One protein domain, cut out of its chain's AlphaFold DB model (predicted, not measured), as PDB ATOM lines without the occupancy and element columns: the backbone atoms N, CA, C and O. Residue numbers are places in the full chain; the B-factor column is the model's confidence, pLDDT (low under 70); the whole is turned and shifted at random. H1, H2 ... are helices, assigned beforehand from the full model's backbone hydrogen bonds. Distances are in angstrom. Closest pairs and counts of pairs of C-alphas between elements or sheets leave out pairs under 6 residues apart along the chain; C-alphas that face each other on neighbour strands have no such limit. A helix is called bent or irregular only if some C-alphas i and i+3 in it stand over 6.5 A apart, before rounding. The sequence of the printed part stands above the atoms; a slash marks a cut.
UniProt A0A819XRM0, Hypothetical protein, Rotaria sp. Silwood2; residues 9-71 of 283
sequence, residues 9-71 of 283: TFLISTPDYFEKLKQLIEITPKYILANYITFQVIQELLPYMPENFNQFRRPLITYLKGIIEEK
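What this domain is: This is residues 9 to 71 of the 283 residues of the protein "Hypothetical protein" of Rotaria sp. Silwood2 (UniProt A0A819XRM0). The long helix H2 makes the middle of an open chain of three helices, with H1 turning off at one end and H3 at the other. Residues 9 to 23, of which 15 to 23 belong to H1, stick out. The 63 printed residues hold H1, H2 and H3 in that order and no named strand: all helix, extended, radius of gyration of the C-alphas 16.9 A, spans 45 by 28 by 22 A.

How they stand to each other: H2, residues 30 to 48, touches H3, residues 51 to 65, about perpendicular at 81 degrees, with residues 46 to 47 and 53 to 57 alone; the closest C-alphas, of Leu 46 and Phe 53, are 7.0 A apart. H1, residues 15 to 27, is close to H2 but not clearly touching; the closest C-alphas, of Ile 25 and Leu 33, are 7.6 A apart. H1 and H2 run opposite ways at a steep tilt of 64 degrees. H1 and H3 are apart. Every O i to N i+4 pair is within hydrogen-bond range in H1, 13 of 15 in H2 and 7 of 11 in H3.

Where its parts are: H2 is 28.1 A long from C-alpha 30 at (229.316, 247.343, 276.493), and irregular: C-alphas 44 and 47 are 7.1 A apart. H1, 19.1 A, begins at C-alpha 15 (220.050, 243.692, 255.182). H3, 19.4 A, ends at C-alpha 65 (198.733, 257.698, 273.545) and is only just irregular: C-alphas 56 and 59 are 6.7 A apart.

The domain as a whole: The two C-alphas farthest apart, of Thr 9 and Glu 69, are 47.3 A apart. The printed part has no cut, and both links are tight. The mean pLDDT of the printed part is 89.4, and no printed residue is under 70.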
ATOM      1  N   THR A   9     218.754 228.396 255.520       84.06
ATOM      2  CA  THR A   9     218.387 229.578 254.732       84.06
ATOM      3  C   THR A   9     217.599 230.538 255.616       84.06
ATOM      4  O   THR A   9     216.620 230.135 256.243       84.06
ATOM      5  N   PHE A  10     218.007 231.806 255.650       85.75
ATOM      6  CA  PHE A  10     217.326 232.865 256.391       85.75
ATOM      7  C   PHE A  10     216.810 233.926 255.421       85.75
ATOM      8  O   PHE A  10     217.554 234.396 254.563       85.75
ATOM      9  N   LEU A  11     215.547 234.328 255.578       88.38
ATOM     10  CA  LEU A  11     215.005 235.497 254.891       88.38
ATOM     11  C   LEU A  11     215.381 236.753 255.684       88.38
ATOM     12  O   LEU A  11     214.927 236.929 256.815       88.38
ATOM     13  N   ILE A  12     216.200 237.624 255.095       89.06
ATOM     14  CA  ILE A  12     216.607 238.899 255.695       89.06
ATOM     15  C   ILE A  12     215.895 240.024 254.949       89.06
ATOM     16  O   ILE A  12     216.320 240.427 253.871       89.06
ATOM     17  N   SER A  13     214.810 240.542 255.524       89.06
ATOM     18  CA  SER A  13     214.014 241.601 254.889       89.06
ATOM     19  C   SER A  13     214.688 242.979 254.909       89.06
ATOM     20  O   SER A  13     214.281 243.864 254.166       89.06
ATOM     21  N   THR A  14     215.685 243.188 255.775       93.00
ATOM     22  CA  THR A  14     216.345 244.488 255.993       93.00
ATOM     23  C   THR A  14     217.867 244.331 256.154       93.00
ATOM     24  O   THR A  14     218.394 244.523 257.251       93.00
ATOM     25  N   PRO A  15     218.609 243.962 255.093       92.94
ATOM     26  CA  PRO A  15     220.050 243.692 255.182       92.94
ATOM     27  C   PRO A  15     220.856 244.886 255.725       92.94
ATOM     28  O   PRO A  15     221.604 244.728 256.691       92.94
ATOM     29  N   ASP A  16     220.603 246.097 255.219       95.19
ATOM     30  CA  ASP A  16     221.287 247.331 255.637       95.19
ATOM     31  C   ASP A  16     221.168 247.621 257.139       95.19
ATOM     32  O   ASP A  16     222.060 248.218 257.748       95.19
ATOM     33  N   TYR A  17     220.047 247.223 257.755       95.25
ATOM     34  CA  TYR A  17     219.853 247.379 259.192       95.25
ATOM     35  C   TYR A  17     220.880 246.554 259.966       95.25
ATOM     36  O   TYR A  17     221.480 247.070 260.904       95.25
ATOM     37  N   PHE A  18     221.116 245.301 259.566       94.00
ATOM     38  CA  PHE A  18     222.058 244.420 260.254       94.00
ATOM     39  C   PHE A  18     223.511 244.861 260.061       94.00
ATOM     40  O   PHE A  18     224.297 244.779 261.006       94.00
ATOM     41  N   GLU A  19     223.858 245.393 258.888       94.06
ATOM     42  CA  GLU A  19     225.185 245.970 258.647       94.06
ATOM     43  C   GLU A  19     225.450 247.179 259.552       94.06
ATOM     44  O   GLU A  19     226.467 247.235 260.250       94.06
ATOM     45  N   LYS A  20     224.499 248.119 259.613       96.75
ATOM     46  CA  LYS A  20     224.595 249.296 260.491       96.75
ATOM     47  C   LYS A  20     224.531 248.917 261.967       96.75
ATOM     48  O   LYS A  20     225.233 249.511 262.780       96.75
ATOM     49  N   LEU A  21     223.728 247.915 262.325       95.75
ATOM     50  CA  LEU A  21     223.637 247.404 263.690       95.75
ATOM     51  C   LEU A  21     224.973 246.817 264.145       95.75
ATOM     52  O   LEU A  21     225.395 247.090 265.265       95.75
ATOM     53  N   LYS A  22     225.663 246.059 263.283       96.06
ATOM     54  CA  LYS A  22     227.004 245.544 263.579       96.06
ATOM     55  C   LYS A  22     227.966 246.687 263.904       96.06
ATOM     56  O   LYS A  22     228.589 246.661 264.961       96.06
ATOM     57  N   GLN A  23     228.029 247.703 263.041       96.50
ATOM     58  CA  GLN A  23     228.881 248.877 263.265       96.50
ATOM     59  C   GLN A  23     228.530 249.575 264.584       96.50
ATOM     60  O   GLN A  23     229.416 249.884 265.375       96.50
ATOM     61  N   LEU A  24     227.236 249.766 264.860       96.81
ATOM     62  CA  LEU A  24     226.764 250.393 266.091       96.81
ATOM     63  C   LEU A  24     227.180 249.596 267.336       96.81
ATOM     64  O   LEU A  24     227.628 250.186 268.316       96.81
ATOM     65  N   ILE A  25     227.055 248.268 267.307       97.12
ATOM     66  CA  ILE A  25     227.452 247.396 268.419       97.12
ATOM     67  C   ILE A  25     228.967 247.458 268.649       97.12
ATOM     68  O   ILE A  25     229.395 247.486 269.800       97.12
ATOM     69  N   GLU A  26     229.771 247.509 267.584       96.94
ATOM     70  CA  GLU A  26     231.237 247.572 267.673       96.94
ATOM     71  C   GLU A  26     231.737 248.896 268.275       96.94
ATOM     72  O   GLU A  26     232.684 248.884 269.063       96.94
ATOM     73  N   ILE A  27     231.092 250.026 267.959       97.75
ATOM     74  CA  ILE A  27     231.489 251.351 268.475       97.75
ATOM     75  C   ILE A  27     230.889 251.686 269.848       97.75
ATOM     76  O   ILE A  27     231.366 252.599 270.522       97.75
ATOM     77  N   THR A  28     229.830 250.989 270.272       97.94
ATOM     78  CA  THR A  28     229.110 251.318 271.509       97.94
ATOM     79  C   THR A  28     229.732 250.606 272.716       97.94
ATOM     80  O   THR A  28     229.848 249.378 272.719       97.94
ATOM     81  N   PRO A  29     230.068 251.325 273.803       98.19
ATOM     82  CA  PRO A  29     230.532 250.703 275.038       98.19
ATOM     83  C   PRO A  29     229.566 249.635 275.569       98.19
ATOM     84  O   PRO A  29     228.356 249.854 275.664       98.19
ATOM     85  N   LYS A  30     230.109 248.493 276.013       97.06
ATOM     86  CA  LYS A  30     229.316 247.343 276.493       97.06
ATOM     87  C   LYS A  30     228.317 247.695 277.599       97.06
ATOM     88  O   LYS A  30     227.232 247.123 277.632       97.06
ATOM     89  N   TYR A  31     228.653 248.638 278.483       97.69
ATOM     90  CA  TYR A  31     227.746 249.062 279.555       97.69
ATOM     91  C   TYR A  31     226.498 249.781 279.013       97.69
ATOM     92  O   TYR A  31     225.414 249.598 279.556       97.69
ATOM     93  N   ILE A  32     226.617 250.542 277.916       97.94
ATOM     94  CA  ILE A  32     225.474 251.197 277.261       97.94
ATOM     95  C   ILE A  32     224.574 250.141 276.623       97.94
ATOM     96  O   ILE A  32     223.360 250.192 276.803       97.94
ATOM     97  N   LEU A  33     225.160 249.148 275.944       97.06
ATOM     98  CA  LEU A  33     224.406 248.031 275.366       97.06
ATOM     99  C   LEU A  33     223.643 247.253 276.449       97.06
ATOM    100  O   LEU A  33     222.448 247.001 276.301       97.06
ATOM    101  N   ALA A  34     224.306 246.924 277.561       97.31
ATOM    102  CA  ALA A  34     223.683 246.241 278.693       97.31
ATOM    103  C   ALA A  34     222.549 247.071 279.316       97.31
ATOM    104  O   ALA A  34     221.464 246.538 279.550       97.31
ATOM    105  N   ASN A  35     222.763 248.374 279.528       97.94
ATOM    106  CA  ASN A  35     221.735 249.279 280.042       97.94
ATOM    107  C   ASN A  35     220.541 249.379 279.090       97.94
ATOM    108  O   ASN A  35     219.403 249.327 279.545       97.94
ATOM    109  N   TYR A  36     220.782 249.476 277.781       97.00
ATOM    110  CA  TYR A  36     219.720 249.523 276.781       97.00
ATOM    111  C   TYR A  36     218.881 248.242 276.792       97.00
ATOM    112  O   TYR A  36     217.661 248.318 276.919       97.00
ATOM    113  N   ILE A  37     219.517 247.067 276.728       96.31
ATOM    114  CA  ILE A  37     218.817 245.773 276.769       96.31
ATOM    115  C   ILE A  37     218.028 245.634 278.078       96.31
ATOM    116  O   ILE A  37     216.860 245.246 278.061       96.31
ATOM    117  N   THR A  38     218.634 246.003 279.207       96.19
ATOM    118  CA  THR A  38     217.983 245.959 280.527       96.19
ATOM    119  C   THR A  38     216.776 246.890 280.577       96.19
ATOM    120  O   THR A  38     215.711 246.499 281.051       96.19
ATOM    121  N   PHE A  39     216.905 248.100 280.032       93.69
ATOM    122  CA  PHE A  39     215.809 249.052 279.929       93.69
ATOM    123  C   PHE A  39     214.658 248.507 279.074       93.69
ATOM    124  O   PHE A  39     213.513 248.600 279.501       93.69
ATOM    125  N   GLN A  40     214.933 247.865 277.930       93.62
ATOM    126  CA  GLN A  40     213.887 247.221 277.119       93.62
ATOM    127  C   GLN A  40     213.131 246.143 277.910       93.62
ATOM    128  O   GLN A  40     211.902 246.102 277.887       93.62
ATOM    129  N   VAL A  41     213.845 245.309 278.674       91.50
ATOM    130  CA  VAL A  41     213.218 244.287 279.531       91.50
ATOM    131  C   VAL A  41     212.357 244.924 280.627       91.50
ATOM    132  O   VAL A  41     211.237 244.474 280.865       91.50
ATOM    133  N   ILE A  42     212.833 245.993 281.271       90.00
ATOM    134  CA  ILE A  42     212.054 246.726 282.279       90.00
ATOM    135  C   ILE A  42     210.785 247.316 281.653       90.00
ATOM    136  O   ILE A  42     209.709 247.168 282.225       90.00
ATOM    137  N   GLN A  43     210.882 247.927 280.471       87.38
ATOM    138  CA  GLN A  43     209.740 248.516 279.762       87.38
ATOM    139  C   GLN A  43     208.650 247.481 279.448       87.38
ATOM    140  O   GLN A  43     207.460 247.762 279.611       87.38
ATOM    141  N   GLU A  44     209.058 246.273 279.065       86.94
ATOM    142  CA  GLU A  44     208.167 245.138 278.817       86.94
ATOM    143  C   GLU A  44     207.490 244.603 280.089       86.94
ATOM    144  O   GLU A  44     206.332 244.182 280.045       86.94
ATOM    145  N   LEU A  45     208.188 244.625 281.230       86.81
ATOM    146  CA  LEU A  45     207.688 244.094 282.503       86.81
ATOM    147  C   LEU A  45     206.917 245.116 283.346       86.81
ATOM    148  O   LEU A  45     206.063 244.719 284.141       86.81
ATOM    149  N   LEU A  46     207.159 246.414 283.146       86.69
ATOM    150  CA  LEU A  46     206.501 247.526 283.842       86.69
ATOM    151  C   LEU A  46     204.975 247.393 283.976       86.69
ATOM    152  O   LEU A  46     204.481 247.623 285.077       86.69
ATOM    153  N   PRO A  47     204.195 247.017 282.936       83.44
ATOM    154  CA  PRO A  47     202.745 246.887 283.097       83.44
ATOM    155  C   PRO A  47     202.323 245.832 284.128       83.44
ATOM    156  O   PRO A  47     201.183 245.856 284.586       83.44
ATOM    157  N   TYR A  48     203.197 244.891 284.469       83.50
ATOM    158  CA  TYR A  48     202.911 243.779 285.375       83.50
ATOM    159  C   TYR A  48     203.524 243.969 286.765       83.50
ATOM    160  O   TYR A  48     203.423 243.077 287.607       83.50
ATOM    161  N   MET A  49     204.170 245.114 286.997       84.38
ATOM    162  CA  MET A  49     204.680 245.504 288.305       84.38
ATOM    163  C   MET A  49     203.551 246.028 289.208       84.38
ATOM    164  O   MET A  49     202.471 246.360 288.712       84.38
ATOM    165  N   PRO A  50     203.773 246.094 290.535       82.94
ATOM    166  CA  PRO A  50     202.798 246.673 291.451       82.94
ATOM    167  C   PRO A  50     202.486 248.138 291.115       82.94
ATOM    168  O   PRO A  50     203.277 248.838 290.482       82.94
ATOM    169  N   GLU A  51     201.330 248.613 291.571       81.00
ATOM    170  CA  GLU A  51     200.761 249.920 291.211       81.00
ATOM    171  C   GLU A  51     201.692 251.114 291.486       81.00
ATOM    172  O   GLU A  51     201.677 252.100 290.754       81.00
ATOM    173  N   ASN A  52     202.592 251.010 292.469       86.12
ATOM    174  CA  ASN A  52     203.593 252.041 292.753       86.12
ATOM    175  C   ASN A  52     204.558 252.304 291.578       86.12
ATOM    176  O   ASN A  52     205.197 253.354 291.552       86.12
ATOM    177  N   PHE A  53     204.666 251.397 290.601       85.94
ATOM    178  CA  PHE A  53     205.448 251.604 289.380       85.94
ATOM    179  C   PHE A  53     204.669 252.322 288.269       85.94
ATOM    180  O   PHE A  53     205.283 252.833 287.326       85.94
ATOM    181  N   ASN A  54     203.342 252.451 288.386       78.88
ATOM    182  CA  ASN A  54     202.528 253.167 287.400       78.88
ATOM    183  C   ASN A  54     202.937 254.639 287.285       78.88
ATOM    184  O   ASN A  54     202.879 255.189 286.189       78.88
ATOM    185  N   GLN A  55     203.453 255.251 288.356       82.38
ATOM    186  CA  GLN A  55     203.976 256.624 288.322       82.38
ATOM    187  C   GLN A  55     205.108 256.821 287.296       82.38
ATOM    188  O   GLN A  55     205.231 257.898 286.724       82.38
ATOM    189  N   PHE A  56     205.906 255.781 287.021       83.94
ATOM    190  CA  PHE A  56     207.005 255.843 286.049       83.94
ATOM    191  C   PHE A  56     206.529 255.573 284.620       83.94
ATOM    192  O   PHE A  56     207.081 256.101 283.659       83.94
ATOM    193  N   ARG A  57     205.483 254.756 284.470       83.50
ATOM    194  CA  ARG A  57     204.925 254.350 283.175       83.50
ATOM    195  C   ARG A  57     203.909 255.361 282.631       83.50
ATOM    196  O   ARG A  57     203.866 255.593 281.423       83.50
ATOM    197  N   ARG A  58     203.087 255.953 283.503       82.06
ATOM    198  CA  ARG A  58     201.949 256.806 283.133       82.06
ATOM    199  C   ARG A  58     202.359 258.029 282.306       82.06
ATOM    200  O   ARG A  58     201.761 258.190 281.247       82.06
ATOM    201  N   PRO A  59     203.389 258.825 282.665       88.06
ATOM    202  CA  PRO A  59     203.756 260.008 281.883       88.06
ATOM    203  C   PRO A  59     204.077 259.679 280.422       88.06
ATOM    204  O   PRO A  59     203.606 260.358 279.512       88.06
ATOM    205  N   LEU A  60     204.815 258.589 280.192       84.81
ATOM    206  CA  LEU A  60     205.160 258.134 278.848       84.81
ATOM    207  C   LEU A  60     203.921 257.671 278.070       84.81
ATOM    208  O   LEU A  60     203.780 257.990 276.895       84.81
ATOM    209  N   ILE A  61     203.006 256.937 278.709       83.19
ATOM    210  CA  ILE A  61     201.767 256.482 278.059       83.19
ATOM    211  C   ILE A  61     200.847 257.646 277.727       83.19
ATOM    212  O   ILE A  61     200.305 257.682 276.626       83.19
ATOM    213  N   THR A  62     200.674 258.590 278.646       87.44
ATOM    214  CA  THR A  62     199.857 259.780 278.412       87.44
ATOM    215  C   THR A  62     200.446 260.612 277.279       87.44
ATOM    216  O   THR A  62     199.705 261.017 276.392       87.44
ATOM    217  N   TYR A  63     201.771 260.782 277.235       89.62
ATOM    218  CA  TYR A  63     202.430 261.491 276.138       89.62
ATOM    219  C   TYR A  63     202.267 260.776 274.787       89.62
ATOM    220  O   TYR A  63     201.906 261.405 273.798       89.62
ATOM    221  N   LEU A  64     202.499 259.459 274.735       87.88
ATOM    222  CA  LEU A  64     202.461 258.698 273.481       87.88
ATOM    223  C   LEU A  64     201.045 258.394 272.976       87.88
ATOM    224  O   LEU A  64     200.849 258.254 271.773       87.88
ATOM    225  N   LYS A  65     200.076 258.208 273.879       85.69
ATOM    226  CA  LYS A  65     198.733 257.698 273.545       85.69
ATOM    227  C   LYS A  65     197.596 258.655 273.900       85.69
ATOM    228  O   LYS A  65     196.452 258.346 273.588       85.69
ATOM    229  N   GLY A  66     197.872 259.760 274.593       86.75
ATOM    230  CA  GLY A  66     196.842 260.692 275.070       86.75
ATOM    231  C   GLY A  66     195.913 260.109 276.142       86.75
ATOM    232  O   GLY A  66     194.856 260.672 276.405       86.75
ATOM    233  N   ILE A  67     196.268 258.971 276.747       79.25
ATOM    234  CA  ILE A  67     195.421 258.286 277.732       79.25
ATOM    235  C   ILE A  67     195.602 258.955 279.097       79.25
ATOM    236  O   ILE A  67     196.705 258.955 279.652       79.25
ATOM    237  N   ILE A  68     194.512 259.517 279.621       71.62
ATOM    238  CA  ILE A  68     194.469 260.224 280.912       71.62
ATOM    239  C   ILE A  68     193.917 259.310 282.018       71.62
ATOM    240  O   ILE A  68     194.400 259.354 283.147       71.62
ATOM    241  N   GLU A  69     192.965 258.435 281.682       75.50
ATOM    242  CA  GLU A  69     192.337 257.495 282.614       75.50
ATOM    243  C   GLU A  69     192.788 256.055 282.357       75.50
ATOM    244  O   GLU A  69     192.897 255.604 281.214       75.50
ATOM    245  N   GLU A  70     193.061 255.318 283.433       73.25
ATOM    246  CA  GLU A  70     193.390 253.899 283.346       73.25
ATOM    247  C   GLU A  70     192.126 253.045 283.270       73.25
ATOM    248  O   GLU A  70     191.121 253.319 283.924       73.25
ATOM    249  N   LYS A  71     192.203 251.970 282.480       82.38
ATOM    250  CA  LYS A  71     191.153 250.952 282.434       82.38
ATOM    251  C   LYS A  71     190.956 250.328 283.811       82.38
ATOM    252  O   LYS A  71     191.911 250.175 284.574       82.38
TER     253      LYS A  71